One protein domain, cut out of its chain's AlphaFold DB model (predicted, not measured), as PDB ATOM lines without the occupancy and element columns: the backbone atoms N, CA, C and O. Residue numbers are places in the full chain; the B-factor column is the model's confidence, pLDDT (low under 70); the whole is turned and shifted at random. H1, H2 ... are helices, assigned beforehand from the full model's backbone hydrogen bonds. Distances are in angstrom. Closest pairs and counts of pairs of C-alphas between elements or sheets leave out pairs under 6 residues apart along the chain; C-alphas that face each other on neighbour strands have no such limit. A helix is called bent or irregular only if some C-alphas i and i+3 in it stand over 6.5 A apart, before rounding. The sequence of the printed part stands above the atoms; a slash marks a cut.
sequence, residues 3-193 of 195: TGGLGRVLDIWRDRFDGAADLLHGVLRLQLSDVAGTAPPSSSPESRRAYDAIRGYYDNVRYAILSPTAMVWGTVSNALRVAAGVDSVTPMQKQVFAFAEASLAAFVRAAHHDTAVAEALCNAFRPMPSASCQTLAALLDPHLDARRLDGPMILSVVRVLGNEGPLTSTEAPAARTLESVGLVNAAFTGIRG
ATOM      1  N   THR A   3     221.217 125.895 214.344       63.66
ATOM      2  CA  THR A   3     220.931 125.530 215.742       63.66
ATOM      3  C   THR A   3     219.917 124.393 215.868       63.66
ATOM      4  O   THR A   3     220.138 123.450 216.620       63.66
ATOM      5  N   GLY A   4     218.835 124.428 215.083       67.19
ATOM      6  CA  GLY A   4     217.833 123.358 215.056       67.19
ATOM      7  C   GLY A   4     218.359 122.055 214.449       67.19
ATOM      8  O   GLY A   4     217.903 120.980 214.818       67.19
ATOM      9  N   GLY A   5     219.342 122.146 213.551       73.88
ATOM     10  CA  GLY A   5     220.049 120.984 213.024       73.88
ATOM     11  C   GLY A   5     220.920 120.304 214.080       73.88
ATOM     12  O   GLY A   5     220.771 119.118 214.354       73.88
ATOM     13  N   LEU A   6     221.773 121.081 214.746       77.25
ATOM     14  CA  LEU A   6     222.627 120.568 215.816       77.25
ATOM     15  C   LEU A   6     221.816 119.972 216.979       77.25
ATOM     16  O   LEU A   6     222.190 118.925 217.501       77.25
ATOM     17  N   GLY A   7     220.685 120.583 217.347       82.81
ATOM     18  CA  GLY A   7     219.772 120.019 218.347       82.81
ATOM     19  C   GLY A   7     219.332 118.592 218.010       82.81
ATOM     20  O   GLY A   7     219.467 117.707 218.853       82.81
ATOM     21  N   ARG A   8     218.922 118.343 216.758       82.44
ATOM     22  CA  ARG A   8     218.535 117.002 216.295       82.44
ATOM     23  C   ARG A   8     219.685 116.004 216.318       82.44
ATOM     24  O   ARG A   8     219.476 114.872 216.733       82.44
ATOM     25  N   VAL A   9     220.898 116.408 215.936       83.56
ATOM     26  CA  VAL A   9     222.085 115.536 216.039       83.56
ATOM     27  C   VAL A   9     222.323 115.109 217.484       83.56
ATOM     28  O   VAL A   9     222.560 113.932 217.751       83.56
ATOM     29  N   LEU A  10     222.212 116.041 218.433       87.62
ATOM     30  CA  LEU A  10     222.352 115.721 219.851       87.62
ATOM     31  C   LEU A  10     221.189 114.858 220.371       87.62
ATOM     32  O   LEU A  10     221.380 114.101 221.321       87.62
ATOM     33  N   ASP A  11     219.982 114.965 219.813       88.75
ATOM     34  CA  ASP A  11     218.870 114.060 220.141       88.75
ATOM     35  C   ASP A  11     219.142 112.646 219.598       88.75
ATOM     36  O   ASP A  11     219.088 111.683 220.358       88.75
ATOM     37  N   ILE A  12     219.566 112.522 218.336       86.06
ATOM     38  CA  ILE A  12     219.956 111.245 217.715       86.06
ATOM     39  C   ILE A  12     221.085 110.577 218.501       86.06
ATOM     40  O   ILE A  12     221.018 109.379 218.760       86.06
ATOM     41  N   TRP A  13     222.114 111.331 218.898       88.19
ATOM     42  CA  TRP A  13     223.200 110.796 219.718       88.19
ATOM     43  C   TRP A  13     222.674 110.264 221.054       88.19
ATOM     44  O   TRP A  13     222.950 109.116 221.403       88.19
ATOM     45  N   ARG A  14     221.863 111.051 221.768       89.56
ATOM     46  CA  ARG A  14     221.258 110.618 223.034       89.56
ATOM     47  C   ARG A  14     220.487 109.307 222.864       89.56
ATOM     48  O   ARG A  14     220.682 108.396 223.659       89.56
ATOM     49  N   ASP A  15     219.642 109.234 221.839       87.94
ATOM     50  CA  ASP A  15     218.639 108.175 221.704       87.94
ATOM     51  C   ASP A  15     219.171 106.908 221.022       87.94
ATOM     52  O   ASP A  15     218.618 105.829 221.221       87.94
ATOM     53  N   ARG A  16     220.213 107.020 220.187       83.81
ATOM     54  CA  ARG A  16     220.691 105.913 219.335       83.81
ATOM     55  C   ARG A  16     222.146 105.520 219.549       83.81
ATOM     56  O   ARG A  16     222.551 104.471 219.056       83.81
ATOM     57  N   PHE A  17     222.930 106.354 220.225       82.88
ATOM     58  CA  PHE A  17     224.366 106.141 220.424       82.88
ATOM     59  C   PHE A  17     224.781 106.391 221.883       82.88
ATOM     60  O   PHE A  17     225.888 106.865 222.131       82.88
ATOM     61  N   ASP A  18     223.867 106.123 222.822       82.44
ATOM     62  CA  ASP A  18     224.073 106.176 224.277       82.44
ATOM     63  C   ASP A  18     224.662 107.499 224.799       82.44
ATOM     64  O   ASP A  18     225.336 107.552 225.827       82.44
ATOM     65  N   GLY A  19     224.373 108.610 224.114       80.12
ATOM     66  CA  GLY A  19     224.936 109.922 224.445       80.12
ATOM     67  C   GLY A  19     224.439 110.524 225.761       80.12
ATOM     68  O   GLY A  19     224.964 111.541 226.193       80.12
ATOM     69  N   ALA A  20     223.431 109.936 226.412       83.44
ATOM     70  CA  ALA A  20     222.781 110.524 227.587       83.44
ATOM     71  C   ALA A  20     223.724 110.740 228.786       83.44
ATOM     72  O   ALA A  20     223.538 111.693 229.540       83.44
ATOM     73  N   ALA A  21     224.723 109.869 228.955       83.62
ATOM     74  CA  ALA A  21     225.738 109.976 230.006       83.62
ATOM     75  C   ALA A  21     227.085 110.510 229.485       83.62
ATOM     76  O   ALA A  21     228.058 110.571 230.235       83.62
ATOM     77  N   ASP A  22     227.160 110.874 228.205       92.38
ATOM     78  CA  ASP A  22     228.406 111.279 227.572       92.38
ATOM     79  C   ASP A  22     228.785 112.721 227.946       92.38
ATOM     80  O   ASP A  22     227.984 113.657 227.846       92.38
ATOM     81  N   LEU A  23     230.036 112.907 228.373       93.75
ATOM     82  CA  LEU A  23     230.536 114.205 228.818       93.75
ATOM     83  C   LEU A  23     230.467 115.260 227.706       93.75
ATOM     84  O   LEU A  23     230.019 116.382 227.962       93.75
ATOM     85  N   LEU A  24     230.899 114.908 226.489       93.56
ATOM     86  CA  LEU A  24     230.904 115.817 225.345       93.56
ATOM     87  C   LEU A  24     229.471 116.164 224.946       93.56
ATOM     88  O   LEU A  24     229.179 117.334 224.709       93.56
ATOM     89  N   HIS A  25     228.559 115.189 224.943       93.69
ATOM     90  CA  HIS A  25     227.139 115.451 224.693       93.69
ATOM     91  C   HIS A  25     226.569 116.502 225.653       93.69
ATOM     92  O   HIS A  25     225.994 117.500 225.205       93.69
ATOM     93  N   GLY A  26     226.796 116.328 226.960       92.75
ATOM     94  CA  GLY A  26     226.345 117.271 227.983       92.75
ATOM     95  C   GLY A  26     226.923 118.679 227.795       92.75
ATOM     96  O   GLY A  26     226.199 119.668 227.919       92.75
ATOM     97  N   VAL A  27     228.204 118.786 227.420       94.31
ATOM     98  CA  VAL A  27     228.849 120.068 227.088       94.31
ATOM     99  C   VAL A  27     228.193 120.725 225.871       94.31
ATOM    100  O   VAL A  27     227.838 121.904 225.931       94.31
ATOM    101  N   LEU A  28     227.989 119.984 224.777       91.75
ATOM    102  CA  LEU A  28     227.392 120.527 223.552       91.75
ATOM    103  C   LEU A  28     225.936 120.964 223.769       91.75
ATOM    104  O   LEU A  28     225.498 121.951 223.177       91.75
ATOM    105  N   ARG A  29     225.188 120.287 224.652       91.94
ATOM    106  CA  ARG A  29     223.839 120.706 225.070       91.94
ATOM    107  C   ARG A  29     223.851 122.033 225.821       91.94
ATOM    108  O   ARG A  29     223.016 122.890 225.531       91.94
ATOM    109  N   LEU A  30     224.796 122.220 226.745       92.62
ATOM    110  CA  LEU A  30     224.976 123.491 227.448       92.62
ATOM    111  C   LEU A  30     225.324 124.614 226.464       92.62
ATOM    112  O   LEU A  30     224.653 125.644 226.458       92.62
ATOM    113  N   GLN A  31     226.287 124.391 225.564       88.94
ATOM    114  CA  GLN A  31     226.637 125.374 224.534       88.94
ATOM    115  C   GLN A  31     225.449 125.705 223.624       88.94
ATOM    116  O   GLN A  31     225.206 126.875 223.344       88.94
ATOM    117  N   LEU A  32     224.669 124.706 223.197       88.00
ATOM    118  CA  LEU A  32     223.492 124.936 222.361       88.00
ATOM    119  C   LEU A  32     222.406 125.742 223.090       88.00
ATOM    120  O   LEU A  32     221.781 126.599 222.467       88.00
ATOM    121  N   SER A  33     222.192 125.500 224.388       88.19
ATOM    122  CA  SER A  33     221.229 126.283 225.177       88.19
ATOM    123  C   SER A  33     221.624 127.755 225.304       88.19
ATOM    124  O   SER A  33     220.755 128.617 225.173       88.19
ATOM    125  N   ASP A  34     222.925 128.025 225.460       86.12
ATOM    126  CA  ASP A  34     223.511 129.369 225.504       86.12
ATOM    127  C   ASP A  34     223.341 130.079 224.150       86.12
ATOM    128  O   ASP A  34     222.817 131.190 224.081       86.12
ATOM    129  N   VAL A  35     223.641 129.384 223.040       81.19
ATOM    130  CA  VAL A  35     223.402 129.882 221.669       81.19
ATOM    131  C   VAL A  35     221.930 130.239 221.446       81.19
ATOM    132  O   VAL A  35     221.622 131.225 220.780       81.19
ATOM    133  N   ALA A  36     221.017 129.413 221.959       83.94
ATOM    134  CA  ALA A  36     219.582 129.591 221.788       83.94
ATOM    135  C   ALA A  36     218.973 130.632 222.748       83.94
ATOM    136  O   ALA A  36     217.793 130.951 222.603       83.94
ATOM    137  N   GLY A  37     219.734 131.145 223.724       83.69
ATOM    138  CA  GLY A  37     219.209 132.025 224.773       83.69
ATOM    139  C   GLY A  37     218.151 131.342 225.647       83.69
ATOM    140  O   GLY A  37     217.221 131.986 226.128       83.69
ATOM    141  N   THR A  38     218.254 130.022 225.804       86.56
ATOM    142  CA  THR A  38     217.287 129.196 226.543       86.56
ATOM    143  C   THR A  38     217.833 128.796 227.905       86.56
ATOM    144  O   THR A  38     219.041 128.823 228.134       86.56
ATOM    145  N   ALA A  39     216.942 128.401 228.818       85.62
ATOM    146  CA  ALA A  39     217.360 127.866 230.106       85.62
ATOM    147  C   ALA A  39     218.299 126.657 229.901       85.62
ATOM    148  O   ALA A  39     217.988 125.780 229.084       85.62
ATOM    149  N   PRO A  40     219.434 126.592 230.622       84.38
ATOM    150  CA  PRO A  40     220.367 125.489 230.478       84.38
ATOM    151  C   PRO A  40     219.696 124.175 230.898       84.38
ATOM    152  O   PRO A  40     218.985 124.142 231.908       84.38
ATOM    153  N   PRO A  41     219.910 123.078 230.153       86.06
ATOM    154  CA  PRO A  41     219.382 121.780 230.533       86.06
ATOM    155  C   PRO A  41     220.045 121.281 231.821       86.06
ATOM    156  O   PRO A  41     221.165 121.669 232.167       86.06
ATOM    157  N   SER A  42     219.371 120.352 232.501       86.12
ATOM    158  CA  SER A  42     220.006 119.571 233.562       86.12
ATOM    159  C   SER A  42     221.253 118.882 233.006       86.12
ATOM    160  O   SER A  42     221.192 118.223 231.968       86.12
ATOM    161  N   SER A  43     222.382 119.041 233.690       87.50
ATOM    162  CA  SER A  43     223.674 118.481 233.295       87.50
ATOM    163  C   SER A  43     224.424 117.978 234.524       87.50
ATOM    164  O   SER A  43     224.161 118.416 235.647       87.50
ATOM    165  N   SER A  44     225.345 117.035 234.322       91.38
ATOM    166  CA  SER A  44     226.209 116.582 235.409       91.38
ATOM    167  C   SER A  44     227.173 117.705 235.829       91.38
ATOM    168  O   SER A  44     227.543 118.554 235.005       91.38
ATOM    169  N   PRO A  45     227.655 117.711 237.087       93.25
ATOM    170  CA  PRO A  45     228.688 118.652 237.523       93.25
ATOM    171  C   PRO A  45     229.954 118.600 236.654       93.25
ATOM    172  O   PRO A  45     230.644 119.601 236.483       93.25
ATOM    173  N   GLU A  46     230.266 117.436 236.083       93.75
ATOM    174  CA  GLU A  46     231.405 117.236 235.186       93.75
ATOM    175  C   GLU A  46     231.206 117.931 233.842       93.75
ATOM    176  O   GLU A  46     232.087 118.685 233.429       93.75
ATOM    177  N   SER A  47     230.039 117.769 233.206       93.75
ATOM    178  CA  SER A  47     229.703 118.485 231.970       93.75
ATOM    179  C   SER A  47     229.732 119.993 232.177       93.75
ATOM    180  O   SER A  47     230.247 120.715 231.325       93.75
ATOM    181  N   ARG A  48     229.247 120.479 233.328       94.62
ATOM    182  CA  ARG A  48     229.307 121.906 233.657       94.62
ATOM    183  C   ARG A  48     230.747 122.406 233.791       94.62
ATOM    184  O   ARG A  48     231.096 123.398 233.160       94.62
ATOM    185  N   ARG A  49     231.596 121.694 234.544       95.31
ATOM    186  CA  ARG A  49     233.021 122.047 234.695       95.31
ATOM    187  C   ARG A  49     233.759 122.055 233.357       95.31
ATOM    188  O   ARG A  49     234.521 122.980 233.096       95.31
ATOM    189  N   ALA A  50     233.521 121.053 232.510       95.06
ATOM    190  CA  ALA A  50     234.118 120.988 231.180       95.06
ATOM    191  C   ALA A  50     233.641 122.148 230.286       95.06
ATOM    192  O   ALA A  50     234.459 122.796 229.637       95.06
ATOM    193  N   TYR A  51     232.341 122.467 230.308       94.31
ATOM    194  CA  TYR A  51     231.782 123.625 229.605       94.31
ATOM    195  C   TYR A  51     232.444 124.939 230.045       94.31
ATOM    196  O   TYR A  51     232.880 125.714 229.193       94.31
ATOM    197  N   ASP A  52     232.572 125.172 231.355       93.38
ATOM    198  CA  ASP A  52     233.167 126.402 231.885       93.38
ATOM    199  C   ASP A  52     234.665 126.505 231.520       93.38
ATOM    200  O   ASP A  52     235.136 127.579 231.142       93.38
ATOM    201  N   ALA A  53     235.409 125.389 231.534       93.44
ATOM    202  CA  ALA A  53     236.806 125.347 231.087       93.44
ATOM    203  C   ALA A  53     236.955 125.679 229.590       93.44
ATOM    204  O   ALA A  53     237.845 126.438 229.203       93.44
ATOM    205  N   ILE A  54     236.060 125.156 228.747       91.56
ATOM    206  CA  ILE A  54     236.022 125.452 227.309       91.56
ATOM    207  C   ILE A  54     235.672 126.921 227.059       91.56
ATOM    208  O   ILE A  54     236.302 127.569 226.222       91.56
ATOM    209  N   ARG A  55     234.702 127.472 227.798       87.44
ATOM    210  CA  ARG A  55     234.400 128.909 227.760       87.44
ATOM    211  C   ARG A  55     235.635 129.736 228.102       87.44
ATOM    212  O   ARG A  55     236.014 130.592 227.311       87.44
ATOM    213  N   GLY A  56     236.296 129.419 229.214       87.81
ATOM    214  CA  GLY A  56     237.512 130.107 229.643       87.81
ATOM    215  C   GLY A  56     238.650 130.006 228.624       87.81
ATOM    216  O   GLY A  56     239.395 130.967 228.438       87.81
ATOM    217  N   TYR A  57     238.771 128.883 227.909       87.88
ATOM    218  CA  TYR A  57     239.704 128.770 226.787       87.88
ATOM    219  C   TYR A  57     239.387 129.795 225.692       87.88
ATOM    220  O   TYR A  57     240.272 130.549 225.293       87.88
ATOM    221  N   TYR A  58     238.133 129.866 225.235       81.62
ATOM    222  CA  TYR A  58     237.738 130.794 224.172       81.62
ATOM    223  C   TYR A  58     237.781 132.264 224.594       81.62
ATOM    224  O   TYR A  58     238.172 133.094 223.776       81.62
ATOM    225  N   ASP A  59     237.487 132.582 225.855       77.38
ATOM    226  CA  ASP A  59     237.620 133.939 226.403       77.38
ATOM    227  C   ASP A  59     239.081 134.447 226.318       77.38
ATOM    228  O   ASP A  59     239.325 135.647 226.188       77.38
ATOM    229  N   ASN A  60     240.066 133.537 226.324       69.12
ATOM    230  CA  ASN A  60     241.494 133.852 226.190       69.12
ATOM    231  C   ASN A  60     242.007 133.871 224.734       69.12
ATOM    232  O   ASN A  60     243.122 134.342 224.478       69.12
ATOM    233  N   VAL A  61     241.227 133.393 223.757       67.38
ATOM    234  CA  VAL A  61     241.592 133.450 222.332       67.38
ATOM    235  C   VAL A  61     241.283 134.857 221.807       67.38
ATOM    236  O   VAL A  61     240.209 135.151 221.290       67.38
ATOM    237  N   ARG A  62     242.278 135.734 221.977       43.19
ATOM    238  CA  ARG A  62     242.303 137.211 221.892       43.19
ATOM    239  C   ARG A  62     241.639 137.940 220.699       43.19
ATOM    240  O   ARG A  62     241.735 139.161 220.672       43.19
ATOM    241  N   TYR A  63     240.996 137.282 219.726       36.44
ATOM    242  CA  TYR A  63     240.574 137.938 218.471       36.44
ATOM    243  C   TYR A  63     239.244 137.522 217.843       36.44
ATOM    244  O   TYR A  63     238.968 137.929 216.717       36.44
ATOM    245  N   ALA A  64     238.373 136.780 218.517       44.72
ATOM    246  CA  ALA A  64     237.092 136.477 217.899       44.72
ATOM    247  C   ALA A  64     235.956 136.538 218.908       44.72
ATOM    248  O   ALA A  64     235.848 135.700 219.797       44.72
ATOM    249  N   ILE A  65     235.033 137.474 218.674       51.50
ATOM    250  CA  ILE A  65     233.615 137.212 218.917       51.50
ATOM    251  C   ILE A  65     233.268 136.049 217.977       51.50
ATOM    252  O   ILE A  65     232.749 136.238 216.878       51.50
ATOM    253  N   LEU A  66     233.677 134.834 218.349       55.56
ATOM    254  CA  LEU A  66     233.183 133.630 217.717       55.56
ATOM    255  C   LEU A  66     231.690 133.658 217.984       55.56
ATOM    256  O   LEU A  66     231.264 133.750 219.136       55.56
ATOM    257  N   SER A  67     230.888 133.620 216.922       66.00
ATOM    258  CA  SER A  67     229.465 133.410 217.126       66.00
ATOM    259  C   SER A  67     229.297 132.124 217.950       66.00
ATOM    260  O   SER A  67     230.078 131.184 217.765       66.00
ATOM    261  N   PRO A  68     228.320 132.041 218.862       67.88
ATOM    262  CA  PRO A  68     228.178 130.876 219.737       67.88
ATOM    263  C   PRO A  68     228.132 129.540 218.970       67.88
ATOM    264  O   PRO A  68     228.694 128.536 219.404       67.88
ATOM    265  N   THR A  69     227.574 129.539 217.755       68.81
ATOM    266  CA  THR A  69     227.620 128.396 216.827       68.81
ATOM    267  C   THR A  69     229.050 127.997 216.446       68.81
ATOM    268  O   THR A  69     229.367 126.812 216.409       68.81
ATOM    269  N   ALA A  70     229.934 128.959 216.175       69.19
ATOM    270  CA  ALA A  70     231.337 128.694 215.872       69.19
ATOM    271  C   ALA A  70     232.100 128.125 217.082       69.19
ATOM    272  O   ALA A  70     233.002 127.314 216.888       69.19
ATOM    273  N   MET A  71     231.720 128.474 218.318       74.94
ATOM    274  CA  MET A  71     232.307 127.876 219.530       74.94
ATOM    275  C   MET A  71     231.947 126.393 219.685       74.94
ATOM    276  O   MET A  71     232.811 125.596 220.053       74.94
ATOM    277  N   VAL A  72     230.710 126.000 219.355       79.31
ATOM    278  CA  VAL A  72     230.308 124.580 219.345       79.31
ATOM    279  C   VAL A  72     231.187 123.792 218.372       79.31
ATOM    280  O   VAL A  72     231.810 122.799 218.745       79.31
ATOM    281  N   TRP A  73     231.302 124.256 217.129       77.69
ATOM    282  CA  TRP A  73     232.116 123.566 216.124       77.69
ATOM    283  C   TRP A  73     233.607 123.625 216.427       77.69
ATOM    284  O   TRP A  73     234.320 122.648 216.207       77.69
ATOM    285  N   GLY A  74     234.069 124.727 217.014       79.12
ATOM    286  CA  GLY A  74     235.406 124.827 217.574       79.12
ATOM    287  C   GLY A  74     235.655 123.747 218.627       79.12
ATOM    288  O   GLY A  74     236.720 123.136 218.615       79.12
ATOM    289  N   THR A  75     234.681 123.468 219.492       87.25
ATOM    290  CA  THR A  75     234.800 122.451 220.546       87.25
ATOM    291  C   THR A  75     234.962 121.064 219.939       87.25
ATOM    292  O   THR A  75     235.928 120.371 220.254       87.25
ATOM    293  N   VAL A  76     234.084 120.693 219.000       86.62
ATOM    294  CA  VAL A  76     234.164 119.402 218.297       86.62
ATOM    295  C   VAL A  76     235.483 119.279 217.530       86.62
ATOM    296  O   VAL A  76     236.155 118.256 217.616       86.62
ATOM    297  N   SER A  77     235.904 120.331 216.822       81.81
ATOM    298  CA  SER A  77     237.148 120.309 216.047       81.81
ATOM    299  C   SER A  77     238.396 120.175 216.925       81.81
ATOM    300  O   SER A  77     239.279 119.373 216.622       81.81
ATOM    301  N   ASN A  78     238.480 120.918 218.034       85.69
ATOM    302  CA  ASN A  78     239.610 120.799 218.956       85.69
ATOM    303  C   ASN A  78     239.638 119.422 219.626       85.69
ATOM    304  O   ASN A  78     240.712 118.834 219.725       85.69
ATOM    305  N   ALA A  79     238.479 118.882 220.007       90.31
ATOM    306  CA  ALA A  79     238.380 117.541 220.571       90.31
ATOM    307  C   ALA A  79     238.855 116.462 219.587       90.31
ATOM    308  O   ALA A  79     239.662 115.608 219.950       90.31
ATOM    309  N   LEU A  80     238.441 116.555 218.317       87.25
ATOM    310  CA  LEU A  80     238.925 115.681 217.247       87.25
ATOM    311  C   LEU A  80     240.443 115.775 217.074       87.25
ATOM    312  O   LEU A  80     241.103 114.745 216.994       87.25
ATOM    313  N   ARG A  81     241.018 116.985 217.053       84.81
ATOM    314  CA  ARG A  81     242.472 117.177 216.909       84.81
ATOM    315  C   ARG A  81     243.260 116.616 218.092       84.81
ATOM    316  O   ARG A  81     244.311 116.016 217.880       84.81
ATOM    317  N   VAL A  82     242.760 116.812 219.315       89.56
ATOM    318  CA  VAL A  82     243.366 116.268 220.539       89.56
ATOM    319  C   VAL A  82     243.346 114.744 220.507       89.56
ATOM    320  O   VAL A  82     244.396 114.135 220.687       89.56
ATOM    321  N   ALA A  83     242.191 114.136 220.225       89.88
ATOM    322  CA  ALA A  83     242.056 112.681 220.148       89.88
ATOM    323  C   ALA A  83     242.909 112.078 219.021       89.88
ATOM    324  O   ALA A  83     243.532 111.037 219.196       89.88
ATOM    325  N   ALA A  84     242.996 112.772 217.887       85.00
ATOM    326  CA  ALA A  84     243.824 112.394 216.749       85.00
ATOM    327  C   ALA A  84     245.334 112.546 217.007       85.00
ATOM    328  O   ALA A  84     246.132 112.072 216.204       85.00
ATOM    329  N   GLY A  85     245.745 113.208 218.093       85.50
ATOM    330  CA  GLY A  85     247.158 113.421 218.401       85.50
ATOM    331  C   GLY A  85     247.876 114.312 217.386       85.50
ATOM    332  O   GLY A  85     249.048 114.085 217.115       85.50
ATOM    333  N   VAL A  86     247.187 115.302 216.809       82.75
ATOM    334  CA  VAL A  86     247.790 116.235 215.841       82.75
ATOM    335  C   VAL A  86     248.906 117.052 216.512       82.75
ATOM    336  O   VAL A  86     248.694 117.632 217.578       82.75
ATOM    337  N   ASP A  87     250.074 117.147 215.872       80.38
ATOM    338  CA  ASP A  87     251.287 117.738 216.467       80.38
ATOM    339  C   ASP A  87     251.131 119.216 216.851       80.38
ATOM    340  O   ASP A  87     251.602 119.651 217.902       80.38
ATOM    341  N   SER A  88     250.376 119.980 216.060       79.69
ATOM    342  CA  SER A  88     250.098 121.401 216.308       79.69
ATOM    343  C   SER A  88     249.116 121.671 217.460       79.69
ATOM    344  O   SER A  88     248.743 122.822 217.705       79.69
ATOM    345  N   VAL A  89     248.650 120.637 218.172       85.12
ATOM    346  CA  VAL A  89     247.769 120.780 219.340       85.12
ATOM    347  C   VAL A  89     248.579 121.183 220.570       85.12
ATOM    348  O   VAL A  89     249.426 120.442 221.072       85.12
ATOM    349  N   THR A  90     248.252 122.352 221.115       88.69
ATOM    350  CA  THR A  90     248.915 122.918 222.294       88.69
ATOM    351  C   THR A  90     248.604 122.137 223.579       88.69
ATOM    352  O   THR A  90     247.551 121.499 223.683       88.69
ATOM    353  N   PRO A  91     249.460 122.231 224.618       93.00
ATOM    354  CA  PRO A  91     249.185 121.616 225.919       93.00
ATOM    355  C   PRO A  91     247.840 122.036 226.526       93.00
ATOM    356  O   PRO A  91     247.121 121.199 227.065       93.00
ATOM    357  N   MET A  92     247.459 123.310 226.373       91.00
ATOM    358  CA  MET A  92     246.170 123.815 226.855       91.00
ATOM    359  C   MET A  92     244.999 123.142 226.132       91.00
ATOM    360  O   MET A  92     244.034 122.729 226.767       91.00
ATOM    361  N   GLN A  93     245.088 122.967 224.811       90.12
ATOM    362  CA  GLN A  93     244.048 122.259 224.063       90.12
ATOM    363  C   GLN A  93     243.930 120.799 224.512       90.12
ATOM    364  O   GLN A  93     242.812 120.323 224.694       90.12
ATOM    365  N   LYS A  94     245.055 120.110 224.760       92.88
ATOM    366  CA  LYS A  94     245.051 118.735 225.296       92.88
ATOM    367  C   LYS A  94     244.354 118.655 226.652       92.88
ATOM    368  O   LYS A  94     243.632 117.702 226.897       92.88
ATOM    369  N   GLN A  95     244.544 119.652 227.512       93.69
ATOM    370  CA  GLN A  95     243.892 119.701 228.819       93.69
ATOM    371  C   GLN A  95     242.382 119.963 228.715       93.69
ATOM    372  O   GLN A  95     241.601 119.341 229.427       93.69
ATOM    373  N   VAL A  96     241.975 120.899 227.854       93.81
ATOM    374  CA  VAL A  96     240.590 121.397 227.794       93.81
ATOM    375  C   VAL A  96     239.680 120.514 226.937       93.81
ATOM    376  O   VAL A  96     238.504 120.365 227.251       93.81
ATOM    377  N   PHE A  97     240.206 119.922 225.862       94.06
ATOM    378  CA  PHE A  97     239.416 119.192 224.865       94.06
ATOM    379  C   PHE A  97     239.719 117.687 224.828       94.06
ATOM    380  O   PHE A  97     239.506 117.036 223.805       94.06
ATOM    381  N   ALA A  98     240.213 117.114 225.928       93.94
ATOM    382  CA  ALA A  98     240.384 115.668 226.060       93.94
ATOM    383  C   ALA A  98     239.027 114.970 226.238       93.94
ATOM    384  O   ALA A  98     238.529 114.811 227.351       93.94
ATOM    385  N   PHE A  99     238.443 114.532 225.125       93.88
ATOM    386  CA  PHE A  99     237.239 113.703 225.099       93.88
ATOM    387  C   PHE A  99     237.556 112.309 224.557       93.88
ATOM    388  O   PHE A  99     238.523 112.122 223.818       93.88
ATOM    389  N   ALA A 100     236.736 111.325 224.927       90.88
ATOM    390  CA  ALA A 100     236.931 109.956 224.476       90.88
ATOM    391  C   ALA A 100     236.687 109.832 222.964       90.88
ATOM    392  O   ALA A 100     235.744 110.403 222.414       90.88
ATOM    393  N   GLU A 101     237.506 109.019 222.296       89.81
ATOM    394  CA  GLU A 101     237.355 108.705 220.870       89.81
ATOM    395  C   GLU A 101     235.948 108.180 220.546       89.81
ATOM    396  O   GLU A 101     235.334 108.600 219.566       89.81
ATOM    397  N   ALA A 102     235.403 107.317 221.409       87.81
ATOM    398  CA  ALA A 102     234.064 106.759 221.247       87.81
ATOM    399  C   ALA A 102     232.970 107.843 221.222       87.81
ATOM    400  O   ALA A 102     232.039 107.748 220.420       87.81
ATOM    401  N   SER A 103     233.112 108.895 222.036       89.50
ATOM    402  CA  SER A 103     232.203 110.047 222.068       89.50
ATOM    403  C   SER A 103     232.227 110.808 220.744       89.50
ATOM    404  O   SER A 103     231.188 111.129 220.171       89.50
ATOM    405  N   LEU A 104     233.427 111.049 220.210       88.44
ATOM    406  CA  LEU A 104     233.621 111.751 218.939       88.44
ATOM    407  C   LEU A 104     233.076 110.935 217.760       88.44
ATOM    408  O   LEU A 104     232.386 111.475 216.894       88.44
ATOM    409  N   ALA A 105     233.309 109.624 217.764       85.62
ATOM    410  CA  ALA A 105     232.763 108.711 216.769       85.62
ATOM    411  C   ALA A 105     231.229 108.623 216.834       85.62
ATOM    412  O   ALA A 105     230.560 108.541 215.804       85.62
ATOM    413  N   ALA A 106     230.647 108.635 218.036       87.56
ATOM    414  CA  ALA A 106     229.200 108.661 218.224       87.56
ATOM    415  C   ALA A 106     228.579 109.963 217.694       87.56
ATOM    416  O   ALA A 106     227.593 109.904 216.958       87.56
ATOM    417  N   PHE A 107     229.197 111.116 217.977       87.25
ATOM    418  CA  PHE A 107     228.775 112.404 217.429       87.25
ATOM    419  C   PHE A 107     228.777 112.410 215.894       87.25
ATOM    420  O   PHE A 107     227.765 112.748 215.279       87.25
ATOM    421  N   VAL A 108     229.889 112.007 215.268       82.62
ATOM    422  CA  VAL A 108     230.028 112.007 213.800       82.62
ATOM    423  C   VAL A 108     229.013 111.063 213.152       82.62
ATOM    424  O   VAL A 108     228.362 111.444 212.180       82.62
ATOM    425  N   ARG A 109     228.780 109.872 213.723       79.62
ATOM    426  CA  ARG A 109     227.735 108.952 213.238       79.62
ATOM    427  C   ARG A 109     226.333 109.544 213.371       79.62
ATOM    428  O   ARG A 109     225.552 109.470 212.425       79.62
ATOM    429  N   ALA A 110     226.011 110.160 214.509       81.50
ATOM    430  CA  ALA A 110     224.726 110.828 214.708       81.50
ATOM    431  C   ALA A 110     224.504 111.954 213.688       81.50
ATOM    432  O   ALA A 110     223.416 112.063 213.125       81.50
ATOM    433  N   ALA A 111     225.546 112.740 213.410       78.75
ATOM    434  CA  ALA A 111     225.510 113.821 212.435       78.75
ATOM    435  C   ALA A 111     225.358 113.310 210.994       78.75
ATOM    436  O   ALA A 111     224.567 113.864 210.236       78.75
ATOM    437  N   HIS A 112     226.034 112.216 210.632       73.31
ATOM    438  CA  HIS A 112     225.898 111.585 209.314       73.31
ATOM    439  C   HIS A 112     224.497 111.050 209.023       73.31
ATOM    440  O   HIS A 112     224.078 111.008 207.868       73.31
ATOM    441  N   HIS A 113     223.771 110.619 210.053       65.88
ATOM    442  CA  HIS A 113     222.405 110.134 209.892       65.88
ATOM    443  C   HIS A 113     221.362 111.259 209.770       65.88
ATOM    444  O   HIS A 113     220.214 110.959 209.444       65.88
ATOM    445  N   ASP A 114     221.741 112.524 209.978       70.19
ATOM    446  CA  ASP A 114     220.925 113.708 209.677       70.19
ATOM    447  C   ASP A 114     221.581 114.483 208.520       70.19
ATOM    448  O   ASP A 114     222.311 115.460 208.714       70.19
ATOM    449  N   THR A 115     221.333 114.023 207.289       61.31
ATOM    450  CA  THR A 115     221.931 114.579 206.060       61.31
ATOM    451  C   THR A 115     221.679 116.078 205.899       61.31
ATOM    452  O   THR A 115     222.536 116.787 205.382       61.31
ATOM    453  N   ALA A 116     220.568 116.603 206.427       63.22
ATOM    454  CA  ALA A 116     220.276 118.034 206.406       63.22
ATOM    455  C   ALA A 116     221.240 118.855 207.284       63.22
ATOM    456  O   ALA A 116     221.456 120.039 207.031       63.22
ATOM    457  N   VAL A 117     221.815 118.252 208.325       63.84
ATOM    458  CA  VAL A 117     222.793 118.895 209.213       63.84
ATOM    459  C   VAL A 117     224.182 118.824 208.615       63.84
ATOM    460  O   VAL A 117     224.851 119.851 208.551       63.84
ATOM    461  N   ALA A 118     224.565 117.658 208.101       59.06
ATOM    462  CA  ALA A 118     225.755 117.477 207.276       59.06
ATOM    463  C   ALA A 118     225.821 118.513 206.137       59.06
ATOM    464  O   ALA A 118     226.772 119.287 206.043       59.06
ATOM    465  N   GLU A 119     224.758 118.630 205.339       58.72
ATOM    466  CA  GLU A 119     224.672 119.592 204.238       58.72
ATOM    467  C   GLU A 119     224.658 121.049 204.715       58.72
ATOM    468  O   GLU A 119     225.349 121.894 204.142       58.72
ATOM    469  N   ALA A 120     223.896 121.378 205.765       59.00
ATOM    470  CA  ALA A 120     223.850 122.741 206.294       59.00
ATOM    471  C   ALA A 120     225.210 123.192 206.840       59.00
ATOM    472  O   ALA A 120     225.574 124.356 206.683       59.00
ATOM    473  N   LEU A 121     225.968 122.282 207.450       59.47
ATOM    474  CA  LEU A 121     227.307 122.552 207.961       59.47
ATOM    475  C   LEU A 121     228.327 122.651 206.842       59.47
ATOM    476  O   LEU A 121     229.059 123.636 206.799       59.47
ATOM    477  N   CYS A 122     228.324 121.713 205.894       55.41
ATOM    478  CA  CYS A 122     229.145 121.805 204.692       55.41
ATOM    479  C   CYS A 122     228.917 123.137 203.967       55.41
ATOM    480  O   CYS A 122     229.877 123.801 203.589       55.41
ATOM    481  N   ASN A 123     227.666 123.590 203.846       55.66
ATOM    482  CA  ASN A 123     227.339 124.874 203.226       55.66
ATOM    483  C   ASN A 123     227.743 126.086 204.081       55.66
ATOM    484  O   ASN A 123     228.248 127.066 203.536       55.66
ATOM    485  N   ALA A 124     227.565 126.026 205.405       54.66
ATOM    486  CA  ALA A 124     227.979 127.092 206.320       54.66
ATOM    487  C   ALA A 124     229.506 127.254 206.395       54.66
ATOM    488  O   ALA A 124     229.995 128.368 206.587       54.66
ATOM    489  N   PHE A 125     230.253 126.161 206.222       54.41
ATOM    490  CA  PHE A 125     231.714 126.129 206.292       54.41
ATOM    491  C   PHE A 125     232.416 126.175 204.936       54.41
ATOM    492  O   PHE A 125     233.614 126.450 204.902       54.41
ATOM    493  N   ARG A 126     231.691 126.013 203.823       49.62
ATOM    494  CA  ARG A 126     232.205 126.201 202.456       49.62
ATOM    495  C   ARG A 126     233.032 127.483 202.257       49.62
ATOM    496  O   ARG A 126     234.010 127.415 201.518       49.62
ATOM    497  N   PRO A 127     232.702 128.633 202.887       47.31
ATOM    498  CA  PRO A 127     233.506 129.848 202.766       47.31
ATOM    499  C   PRO A 127     234.645 129.978 203.801       47.31
ATOM    500  O   PRO A 127     235.334 130.995 203.794       47.31
ATOM    501  N   MET A 128     234.868 129.006 204.703       47.72
ATOM    502  CA  MET A 128     235.886 129.084 205.764       47.72
ATOM    503  C   MET A 128     237.108 128.183 205.480       47.72
ATOM    504  O   MET A 128     236.994 126.961 205.552       47.72
ATOM    505  N   PRO A 129     238.308 128.752 205.251       47.12
ATOM    506  CA  PRO A 129     239.498 127.999 204.842       47.12
ATOM    507  C   PRO A 129     240.306 127.374 205.994       47.12
ATOM    508  O   PRO A 129     241.401 126.872 205.754       47.12
ATOM    509  N   SER A 130     239.840 127.413 207.251       58.44
ATOM    510  CA  SER A 130     240.634 126.835 208.346       58.44
ATOM    511  C   SER A 130     240.666 125.303 208.246       58.44
ATOM    512  O   SER A 130     239.632 124.678 207.995       58.44
ATOM    513  N   ALA A 131     241.826 124.690 208.504       59.03
ATOM    514  CA  ALA A 131     241.985 123.229 208.500       59.03
ATOM    515  C   ALA A 131     240.970 122.528 209.429       59.03
ATOM    516  O   ALA A 131     240.487 121.433 209.147       59.03
ATOM    517  N   SER A 132     240.576 123.203 210.514       59.81
ATOM    518  CA  SER A 132     239.538 122.769 211.455       59.81
ATOM    519  C   SER A 132     238.145 122.680 210.818       59.81
ATOM    520  O   SER A 132     237.437 121.693 211.028       59.81
ATOM    521  N   CYS A 133     237.772 123.665 209.996       59.53
ATOM    522  CA  CYS A 133     236.507 123.671 209.258       59.53
ATOM    523  C   CYS A 133     236.513 122.646 208.118       59.53
ATOM    524  O   CYS A 133     235.523 121.951 207.917       59.53
ATOM    525  N   GLN A 134     237.637 122.510 207.409       61.94
ATOM    526  CA  GLN A 134     237.801 121.528 206.330       61.94
ATOM    527  C   GLN A 134     237.741 120.088 206.852       61.94
ATOM    528  O   GLN A 134     237.124 119.234 206.223       61.94
ATOM    529  N   THR A 135     238.310 119.839 208.036       68.94
ATOM    530  CA  THR A 135     238.235 118.539 208.719       68.94
ATOM    531  C   THR A 135     236.800 118.143 209.033       68.94
ATOM    532  O   THR A 135     236.374 117.045 208.690       68.94
ATOM    533  N   LEU A 136     236.035 119.049 209.645       69.94
ATOM    534  CA  LEU A 136     234.631 118.797 209.960       69.94
ATOM    535  C   LEU A 136     233.769 118.660 208.703       69.94
ATOM    536  O   LEU A 136     232.914 117.787 208.662       69.94
ATOM    537  N   ALA A 137     233.999 119.483 207.678       66.94
ATOM    538  CA  ALA A 137     233.259 119.395 206.422       66.94
ATOM    539  C   ALA A 137     233.503 118.054 205.713       66.94
ATOM    540  O   ALA A 137     232.555 117.417 205.273       66.94
ATOM    541  N   ALA A 138     234.755 117.591 205.657       67.88
ATOM    542  CA  ALA A 138     235.084 116.294 205.076       67.88
ATOM    543  C   ALA A 138     234.440 115.142 205.859       67.88
ATOM    544  O   ALA A 138     233.825 114.265 205.264       67.88
ATOM    545  N   LEU A 139     234.536 115.174 207.192       72.69
ATOM    546  CA  LEU A 139     233.952 114.169 208.085       72.69
ATOM    547  C   LEU A 139     232.429 114.174 208.144       72.69
ATOM    548  O   LEU A 139     231.886 113.323 208.825       72.69
ATOM    549  N   LEU A 140     231.752 115.147 207.542       72.56
ATOM    550  CA  LEU A 140     230.295 115.232 207.521       72.56
ATOM    551  C   LEU A 140     229.758 115.219 206.088       72.56
ATOM    552  O   LEU A 140     228.568 115.428 205.886       72.56
ATOM    553  N   ASP A 141     230.607 114.980 205.088       68.50
ATOM    554  CA  ASP A 141     230.191 114.973 203.693       68.50
ATOM    555  C   ASP A 141     229.186 113.824 203.453       68.50
ATOM    556  O   ASP A 141     229.504 112.666 203.735       68.50
ATOM    557  N   PRO A 142     227.972 114.097 202.936       64.88
ATOM    558  CA  PRO A 142     226.966 113.059 202.700       64.88
ATOM    559  C   PRO A 142     227.396 112.026 201.646       64.88
ATOM    560  O   PRO A 142     226.808 110.946 201.572       64.88
ATOM    561  N   HIS A 143     228.410 112.331 200.832       64.69
ATOM    562  CA  HIS A 143     228.998 111.409 199.864       64.69
ATOM    563  C   HIS A 143     230.069 110.495 200.475       64.69
ATOM    564  O   HIS A 143     230.505 109.547 199.818       64.69
ATOM    565  N   LEU A 144     230.488 110.745 201.718       67.88
ATOM    566  CA  LEU A 144     231.364 109.847 202.460       67.88
ATOM    567  C   LEU A 144     230.560 108.627 202.935       67.88
ATOM    568  O   LEU A 144     229.487 108.765 203.526       67.88
ATOM    569  N   ASP A 145     231.068 107.414 202.690       68.00
ATOM    570  CA  ASP A 145     230.407 106.180 203.138       68.00
ATOM    571  C   ASP A 145     230.424 106.091 204.672       68.00
ATOM    572  O   ASP A 145     231.386 105.613 205.277       68.00
ATOM    573  N   ALA A 146     229.328 106.527 205.299       62.19
ATOM    574  CA  ALA A 146     229.172 106.567 206.751       62.19
ATOM    575  C   ALA A 146     229.354 105.199 207.432       62.19
ATOM    576  O   ALA A 146     229.670 105.142 208.619       62.19
ATOM    577  N   ARG A 147     229.205 104.081 206.702       64.12
ATOM    578  CA  ARG A 147     229.434 102.729 207.247       64.12
ATOM    579  C   ARG A 147     230.911 102.436 207.500       64.12
ATOM    580  O   ARG A 147     231.218 101.487 208.213       64.12
ATOM    581  N   ARG A 148     231.812 103.231 206.918       66.38
ATOM    582  CA  ARG A 148     233.269 103.119 207.074       66.38
ATOM    583  C   ARG A 148     233.837 104.095 208.104       66.38
ATOM    584  O   ARG A 148     235.043 104.102 208.309       66.38
ATOM    585  N   LEU A 149     232.997 104.920 208.729       69.19
ATOM    586  CA  LEU A 149     233.417 105.948 209.682       69.19
ATOM    587  C   LEU A 149     233.316 105.429 211.113       69.19
ATOM    588  O   LEU A 149     232.415 105.789 211.874       69.19
ATOM    589  N   ASP A 150     234.246 104.546 211.460       78.25
ATOM    590  CA  ASP A 150     234.516 104.191 212.848       78.25
ATOM    591  C   ASP A 150     235.476 105.202 213.505       78.25
ATOM    592  O   ASP A 150     236.009 106.101 212.851       78.25
ATOM    593  N   GLY A 151     235.651 105.093 214.827       81.38
ATOM    594  CA  GLY A 151     236.540 105.979 215.589       81.38
ATOM    595  C   GLY A 151     237.957 106.058 215.004       81.38
ATOM    596  O   GLY A 151     238.398 107.167 214.681       81.38
ATOM    597  N   PRO A 152     238.622 104.916 214.744       86.12
ATOM    598  CA  PRO A 152     239.961 104.905 214.165       86.12
ATOM    599  C   PRO A 152     240.038 105.573 212.790       86.12
ATOM    600  O   PRO A 152     240.986 106.318 212.515       86.12
ATOM    601  N   MET A 153     239.045 105.351 211.924       81.25
ATOM    602  CA  MET A 153     238.981 105.989 210.612       81.25
ATOM    603  C   MET A 153     238.779 107.501 210.736       81.25
ATOM    604  O   MET A 153     239.476 108.259 210.062       81.25
ATOM    605  N   ILE A 154     237.882 107.954 211.618       81.50
ATOM    606  CA  ILE A 154     237.637 109.384 211.866       81.50
ATOM    607  C   ILE A 154     238.926 110.069 212.316       81.50
ATOM    608  O   ILE A 154     239.323 111.075 211.728       81.50
ATOM    609  N   LEU A 155     239.620 109.513 213.314       84.75
ATOM    610  CA  LEU A 155     240.879 110.083 213.796       84.75
ATOM    611  C   LEU A 155     241.970 110.059 212.717       84.75
ATOM    612  O   LEU A 155     242.703 111.035 212.572       84.75
ATOM    613  N   SER A 156     242.043 108.994 211.912       79.50
ATOM    614  CA  SER A 156     242.982 108.922 210.785       79.50
ATOM    615  C   SER A 156     242.703 110.009 209.744       79.50
ATOM    616  O   SER A 156     243.630 110.670 209.291       79.50
ATOM    617  N   VAL A 157     241.434 110.263 209.404       78.81
ATOM    618  CA  VAL A 157     241.036 111.360 208.503       78.81
ATOM    619  C   VAL A 157     241.441 112.724 209.075       78.81
ATOM    620  O   VAL A 157     241.999 113.543 208.347       78.81
ATOM    621  N   VAL A 158     241.216 112.960 210.374       79.31
ATOM    622  CA  VAL A 158     241.614 114.211 211.054       79.31
ATOM    623  C   VAL A 158     243.123 114.422 210.973       79.31
ATOM    624  O   VAL A 158     243.561 115.522 210.641       79.31
ATOM    625  N   ARG A 159     243.922 113.381 211.240       78.19
ATOM    626  CA  ARG A 159     245.386 113.454 211.124       78.19
ATOM    627  C   ARG A 159     245.822 113.795 209.705       78.19
ATOM    628  O   ARG A 159     246.579 114.738 209.509       78.19
ATOM    629  N   VAL A 160     245.268 113.089 208.719       76.88
ATOM    630  CA  VAL A 160     245.556 113.301 207.294       76.88
ATOM    631  C   VAL A 160     245.240 114.735 206.852       76.88
ATOM    632  O   VAL A 160     245.971 115.284 206.028       76.88
ATOM    633  N   LEU A 161     244.174 115.341 207.380       72.50
ATOM    634  CA  LEU A 161     243.771 116.721 207.079       72.50
ATOM    635  C   LEU A 161     244.569 117.772 207.858       72.50
ATOM    636  O   LEU A 161     244.779 118.874 207.359       72.50
ATOM    637  N   GLY A 162     245.040 117.436 209.056       66.50
ATOM    638  CA  GLY A 162     245.910 118.294 209.858       66.50
ATOM    639  C   GLY A 162     247.383 118.281 209.434       66.50
ATOM    640  O   GLY A 162     248.188 118.888 210.130       66.50
ATOM    641  N   ASN A 163     247.737 117.570 208.356       65.12
ATOM    642  CA  ASN A 163     249.087 117.061 208.117       65.12
ATOM    643  C   ASN A 163     250.214 118.107 208.080       65.12
ATOM    644  O   ASN A 163     250.280 118.946 207.183       65.12
ATOM    645  N   GLU A 164     251.203 117.863 208.940       54.69
ATOM    646  CA  GLU A 164     252.584 118.344 208.872       54.69
ATOM    647  C   GLU A 164     253.525 117.125 208.661       54.69
ATOM    648  O   GLU A 164     254.311 116.786 209.536       54.69
ATOM    649  N   GLY A 165     253.427 116.375 207.545       52.44
ATOM    650  CA  GLY A 165     254.328 115.222 207.314       52.44
ATOM    651  C   GLY A 165     253.865 114.130 206.327       52.44
ATOM    652  O   GLY A 165     252.820 114.278 205.684       52.44
ATOM    653  N   PRO A 166     254.648 113.036 206.166       60.31
ATOM    654  CA  PRO A 166     254.323 111.898 205.295       60.31
ATOM    655  C   PRO A 166     253.216 110.997 205.874       60.31
ATOM    656  O   PRO A 166     253.079 110.862 207.084       60.31
ATOM    657  N   LEU A 167     252.441 110.349 204.995       68.62
ATOM    658  CA  LEU A 167     251.361 109.426 205.371       68.62
ATOM    659  C   LEU A 167     251.887 108.130 206.007       68.62
ATOM    660  O   LEU A 167     252.750 107.457 205.443       68.62
ATOM    661  N   THR A 168     251.274 107.715 207.111       76.75
ATOM    662  CA  THR A 168     251.443 106.370 207.680       76.75
ATOM    663  C   THR A 168     250.622 105.315 206.922       76.75
ATOM    664  O   THR A 168     249.690 105.623 206.172       76.75
ATOM    665  N   SER A 169     250.928 104.031 207.142       74.75
ATOM    666  CA  SER A 169     250.189 102.903 206.550       74.75
ATOM    667  C   SER A 169     248.716 102.853 206.976       74.75
ATOM    668  O   SER A 169     247.871 102.415 206.197       74.75
ATOM    669  N   THR A 170     248.402 103.345 208.176       72.06
ATOM    670  CA  THR A 170     247.041 103.478 208.716       72.06
ATOM    671  C   THR A 170     246.277 104.662 208.122       72.06
ATOM    672  O   THR A 170     245.058 104.615 208.009       72.06
ATOM    673  N   GLU A 171     246.979 105.703 207.677       72.81
ATOM    674  CA  GLU A 171     246.388 106.922 207.111       72.81
ATOM    675  C   GLU A 171     246.181 106.846 205.587       72.81
ATOM    676  O   GLU A 171     245.323 107.535 205.035       72.81
ATOM    677  N   ALA A 172     246.928 105.992 204.880       77.25
ATOM    678  CA  ALA A 172     246.802 105.835 203.428       77.25
ATOM    679  C   ALA A 172     245.391 105.402 202.951       77.25
ATOM    680  O   ALA A 172     244.922 105.927 201.937       77.25
ATOM    681  N   PRO A 173     244.664 104.490 203.634       75.62
ATOM    682  CA  PRO A 173     243.267 104.187 203.307       75.62
ATOM    683  C   PRO A 173     242.318 105.375 203.511       75.62
ATOM    684  O   PRO A 173     241.409 105.576 202.701       75.62
ATOM    685  N   ALA A 174     242.544 106.179 204.556       74.44
ATOM    686  CA  ALA A 174     241.781 107.397 204.813       74.44
ATOM    687  C   ALA A 174     241.981 108.424 203.694       74.44
ATOM    688  O   ALA A 174     241.003 108.904 203.129       74.44
ATOM    689  N   ALA A 175     243.230 108.667 203.286       73.19
ATOM    690  CA  ALA A 175     243.546 109.556 202.169       73.19
ATOM    691  C   ALA A 175     242.848 109.134 200.860       73.19
ATOM    692  O   ALA A 175     242.196 109.955 200.225       73.19
ATOM    693  N   ARG A 176     242.881 107.840 200.507       71.75
ATOM    694  CA  ARG A 176     242.179 107.321 199.314       71.75
ATOM    695  C   ARG A 176     240.663 107.501 199.381       71.75
ATOM    696  O   ARG A 176     240.021 107.767 198.368       71.75
ATOM    697  N   THR A 177     240.083 107.347 200.571       70.12
ATOM    698  CA  THR A 177     238.644 107.559 200.780       70.12
ATOM    699  C   THR A 177     238.287 109.026 200.533       70.12
ATOM    700  O   THR A 177     237.311 109.315 199.849       70.12
ATOM    701  N   LEU A 178     239.123 109.953 201.000       66.50
ATOM    702  CA  LEU A 178     238.943 111.393 200.814       66.50
ATOM    703  C   LEU A 178     239.139 111.833 199.351       66.50
ATOM    704  O   LEU A 178     238.363 112.643 198.855       66.50
ATOM    705  N   GLU A 179     240.107 111.264 198.626       64.06
ATOM    706  CA  GLU A 179     240.332 111.525 197.189       64.06
ATOM    707  C   GLU A 179     239.132 111.139 196.312       64.06
ATOM    708  O   GLU A 179     238.884 111.768 195.280       64.06
ATOM    709  N   SER A 180     238.366 110.128 196.732       59.16
ATOM    710  CA  SER A 180     237.164 109.677 196.023       59.16
ATOM    711  C   SER A 180     235.962 110.623 196.171       59.16
ATOM    712  O   SER A 180     235.000 110.514 195.411       59.16
ATOM    713  N   VAL A 181     236.029 111.586 197.100       57.44
ATOM    714  CA  VAL A 181     234.970 112.563 197.381       57.44
ATOM    715  C   VAL A 181     235.375 113.933 196.815       57.44
ATOM    716  O   VAL A 181     236.295 114.595 197.298       57.44
ATOM    717  N   GLY A 182     234.685 114.381 195.762       49.31
ATOM    718  CA  GLY A 182     235.088 115.543 194.951       49.31
ATOM    719  C   GLY A 182     235.222 116.879 195.703       49.31
ATOM    720  O   GLY A 182     236.019 117.724 195.299       49.31
ATOM    721  N   LEU A 183     234.497 117.066 196.812       47.53
ATOM    722  CA  LEU A 183     234.572 118.258 197.674       47.53
ATOM    723  C   LEU A 183     235.879 118.334 198.475       47.53
ATOM    724  O   LEU A 183     236.392 119.420 198.747       47.53
ATOM    725  N   VAL A 184     236.443 117.176 198.806       52.09
ATOM    726  CA  VAL A 184     237.629 117.040 199.646       52.09
ATOM    727  C   VAL A 184     238.905 117.109 198.800       52.09
ATOM    728  O   VAL A 184     239.891 117.716 199.213       52.09
ATOM    729  N   ASN A 185     238.859 116.628 197.557       44.47
ATOM    730  CA  ASN A 185     239.972 116.700 196.605       44.47
ATOM    731  C   ASN A 185     240.474 118.150 196.370       44.47
ATOM    732  O   ASN A 185     241.680 118.401 196.338       44.47
ATOM    733  N   ALA A 186     239.573 119.140 196.312       41.25
ATOM    734  CA  ALA A 186     239.947 120.553 196.165       41.25
ATOM    735  C   ALA A 186     240.668 121.130 197.404       41.25
ATOM    736  O   ALA A 186     241.608 121.911 197.254       41.25
ATOM    737  N   ALA A 187     240.279 120.718 198.617       44.75
ATOM    738  CA  ALA A 187     240.960 121.105 199.855       44.75
ATOM    739  C   ALA A 187     242.321 120.393 200.001       44.75
ATOM    740  O   ALA A 187     243.314 121.019 200.362       44.75
ATOM    741  N   PHE A 188     242.402 119.113 199.627       42.66
ATOM    742  CA  PHE A 188     243.639 118.325 199.664       42.66
ATOM    743  C   PHE A 188     244.701 118.787 198.672       42.66
ATOM    744  O   PHE A 188     245.879 118.861 199.027       42.66
ATOM    745  N   THR A 189     244.298 119.117 197.440       45.91
ATOM    746  CA  THR A 189     245.236 119.562 196.398       45.91
ATOM    747  C   THR A 189     245.922 120.877 196.792       45.91
ATOM    748  O   THR A 189     247.081 121.091 196.442       45.91
ATOM    749  N   GLY A 190     245.237 121.736 197.561       40.22
ATOM    750  CA  GLY A 190     245.796 122.986 198.083       40.22
ATOM    751  C   GLY A 190     246.721 122.816 199.295       40.22
ATOM    752  O   GLY A 190     247.697 123.551 199.404       40.22
ATOM    753  N   ILE A 191     246.452 121.852 200.186       38.22
ATOM    754  CA  ILE A 191     247.219 121.658 201.435       38.22
ATOM    755  C   ILE A 191     248.529 120.905 201.200       38.22
ATOM    756  O   ILE A 191     249.522 121.182 201.865       38.22
ATOM    757  N   ARG A 192     248.558 119.946 200.266       45.19
ATOM    758  CA  ARG A 192     249.729 119.071 200.111       45.19
ATOM    759  C   ARG A 192     250.787 119.551 199.140       45.19
ATOM    760  O   ARG A 192     251.881 119.009 199.198       45.19
ATOM    761  N   GLY A 193     250.494 120.555 198.311       37.72
ATOM    762  CA  GLY A 193     251.391 120.981 197.243       37.72
ATOM    763  C   GLY A 193     251.621 119.838 196.252       37.72
ATOM    764  O   GLY A 193     252.156 118.784 196.578       37.72
TER     765      GLY A 193
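What this domain is: This is residues 3 to 193 of the 195 residues of an uncharacterized protein of Kofleriaceae bacterium (UniProt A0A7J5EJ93). The domain is a cluster of helices, most of them crossing one another, with H4 in its core and H2, H6, H8 and H9 packed on H4. At one end of the longest axis H1 and H2 form a helical hairpin with H3 packed on H2; at the other end H10 packs on H9 and meets H11 at a corner, while residues 59 to 65, of which 59 to 60 belong to H3, stick out. The printed part has 191 residues with eleven named helices, H1 to H11 in chain order, and no named strand; the class is all helix. It is compact, with a radius of gyration of the C-alphas of 15.8 A, and rounded, with spans of 46 by 34 by 29 A.

Where its parts are: H1, residues 3 to 16, begins at C-alpha 3 at (220.931, 125.530, 215.742) and is 19.9 A long from first to last C-alpha. H2, residues 23 to 35, is 18.6 A long. H3, residues 45 to 60, and H4, residues 68 to 83, are the longest with 16 residues each, and each is 22.9 A long. C-alpha 68, where H4 begins, is at (228.178, 130.876, 219.737). H5 is residues 91 to 96. H6, residues 101 to 112, is 16.5 A long, and H7, residues 115 to 125, is 15.1 A long. H8 is residues 131 to 138. H9, residues 151 to 161, is 15.5 A long. H10 is residues 172 to 179. H11, residues 182 to 192, is 15.9 A long and ends at C-alpha 192 at (249.729, 119.071, 200.111); it is neither bent nor irregular, but only just: C-alphas 183 and 186 are 6.0 A apart.

How they stand to each other: H4 is the hub and touches five helices. With residues 68 to 72 alone it touches H2 at a shallow tilt of 19 degrees, opposite ways; the closest C-alphas are those of Val 35 and Pro 68, 5.2 A apart. H4 and H8 touch about perpendicular at 89 degrees, closest at the C-alphas of Ser 77 and Ser 132, 5.7 A. H4 and H9 touch at 78 degrees, about perpendicular, closest at Arg 81 and Val 158, whose C-alphas are 6.6 A apart. H4 and H6 touch at a steep tilt of 47 degrees, with the C-alphas of Ala 83 and Glu 101 closest at 6.2 A. H4 and H5 only just touch, with 3 pairs of C-alphas within 8 A, the closest being Val 82 and Lys 94 at 5.6 A. H1 and H2 are a hairpin at a shallow tilt of 25 degrees, with the C-alphas of Leu 10 and His 25 closest at 6.8 A. H2 and H3 touch at a steep tilt of 58 degrees, closest at the C-alphas of Val 27 and Ser 47, 5.2 A. H7 and H8 are a hairpin at 29 degrees, closest at the C-alphas of Cys 122 and Ala 137, 5.1 A. H9 and H10 touch, with the C-alphas of Val 157 and Ala 174 closest at 5.5 A. H10 and H11 touch only at the corner, closest at the C-alphas of Glu 179 and Asn 185, 5.2 A. H1 and H11 are apart, as are H3 and H10. Every O i to N i+4 pair is within hydrogen-bond range in H1 to H10; in H11, 4 of 7 are.

The domain as a whole: The C-alphas of Ser 42 and Gly 193, the two farthest apart, are 48.0 A apart. The printed part has no cut. The link from H8 to H9, residues 139 to 150, is long. The mean pLDDT of the printed part is 75.1, and 69 residues are under 70, among them residues 60 to 70, 115 to 138 and 178 to 193; the mean of H11 is 45.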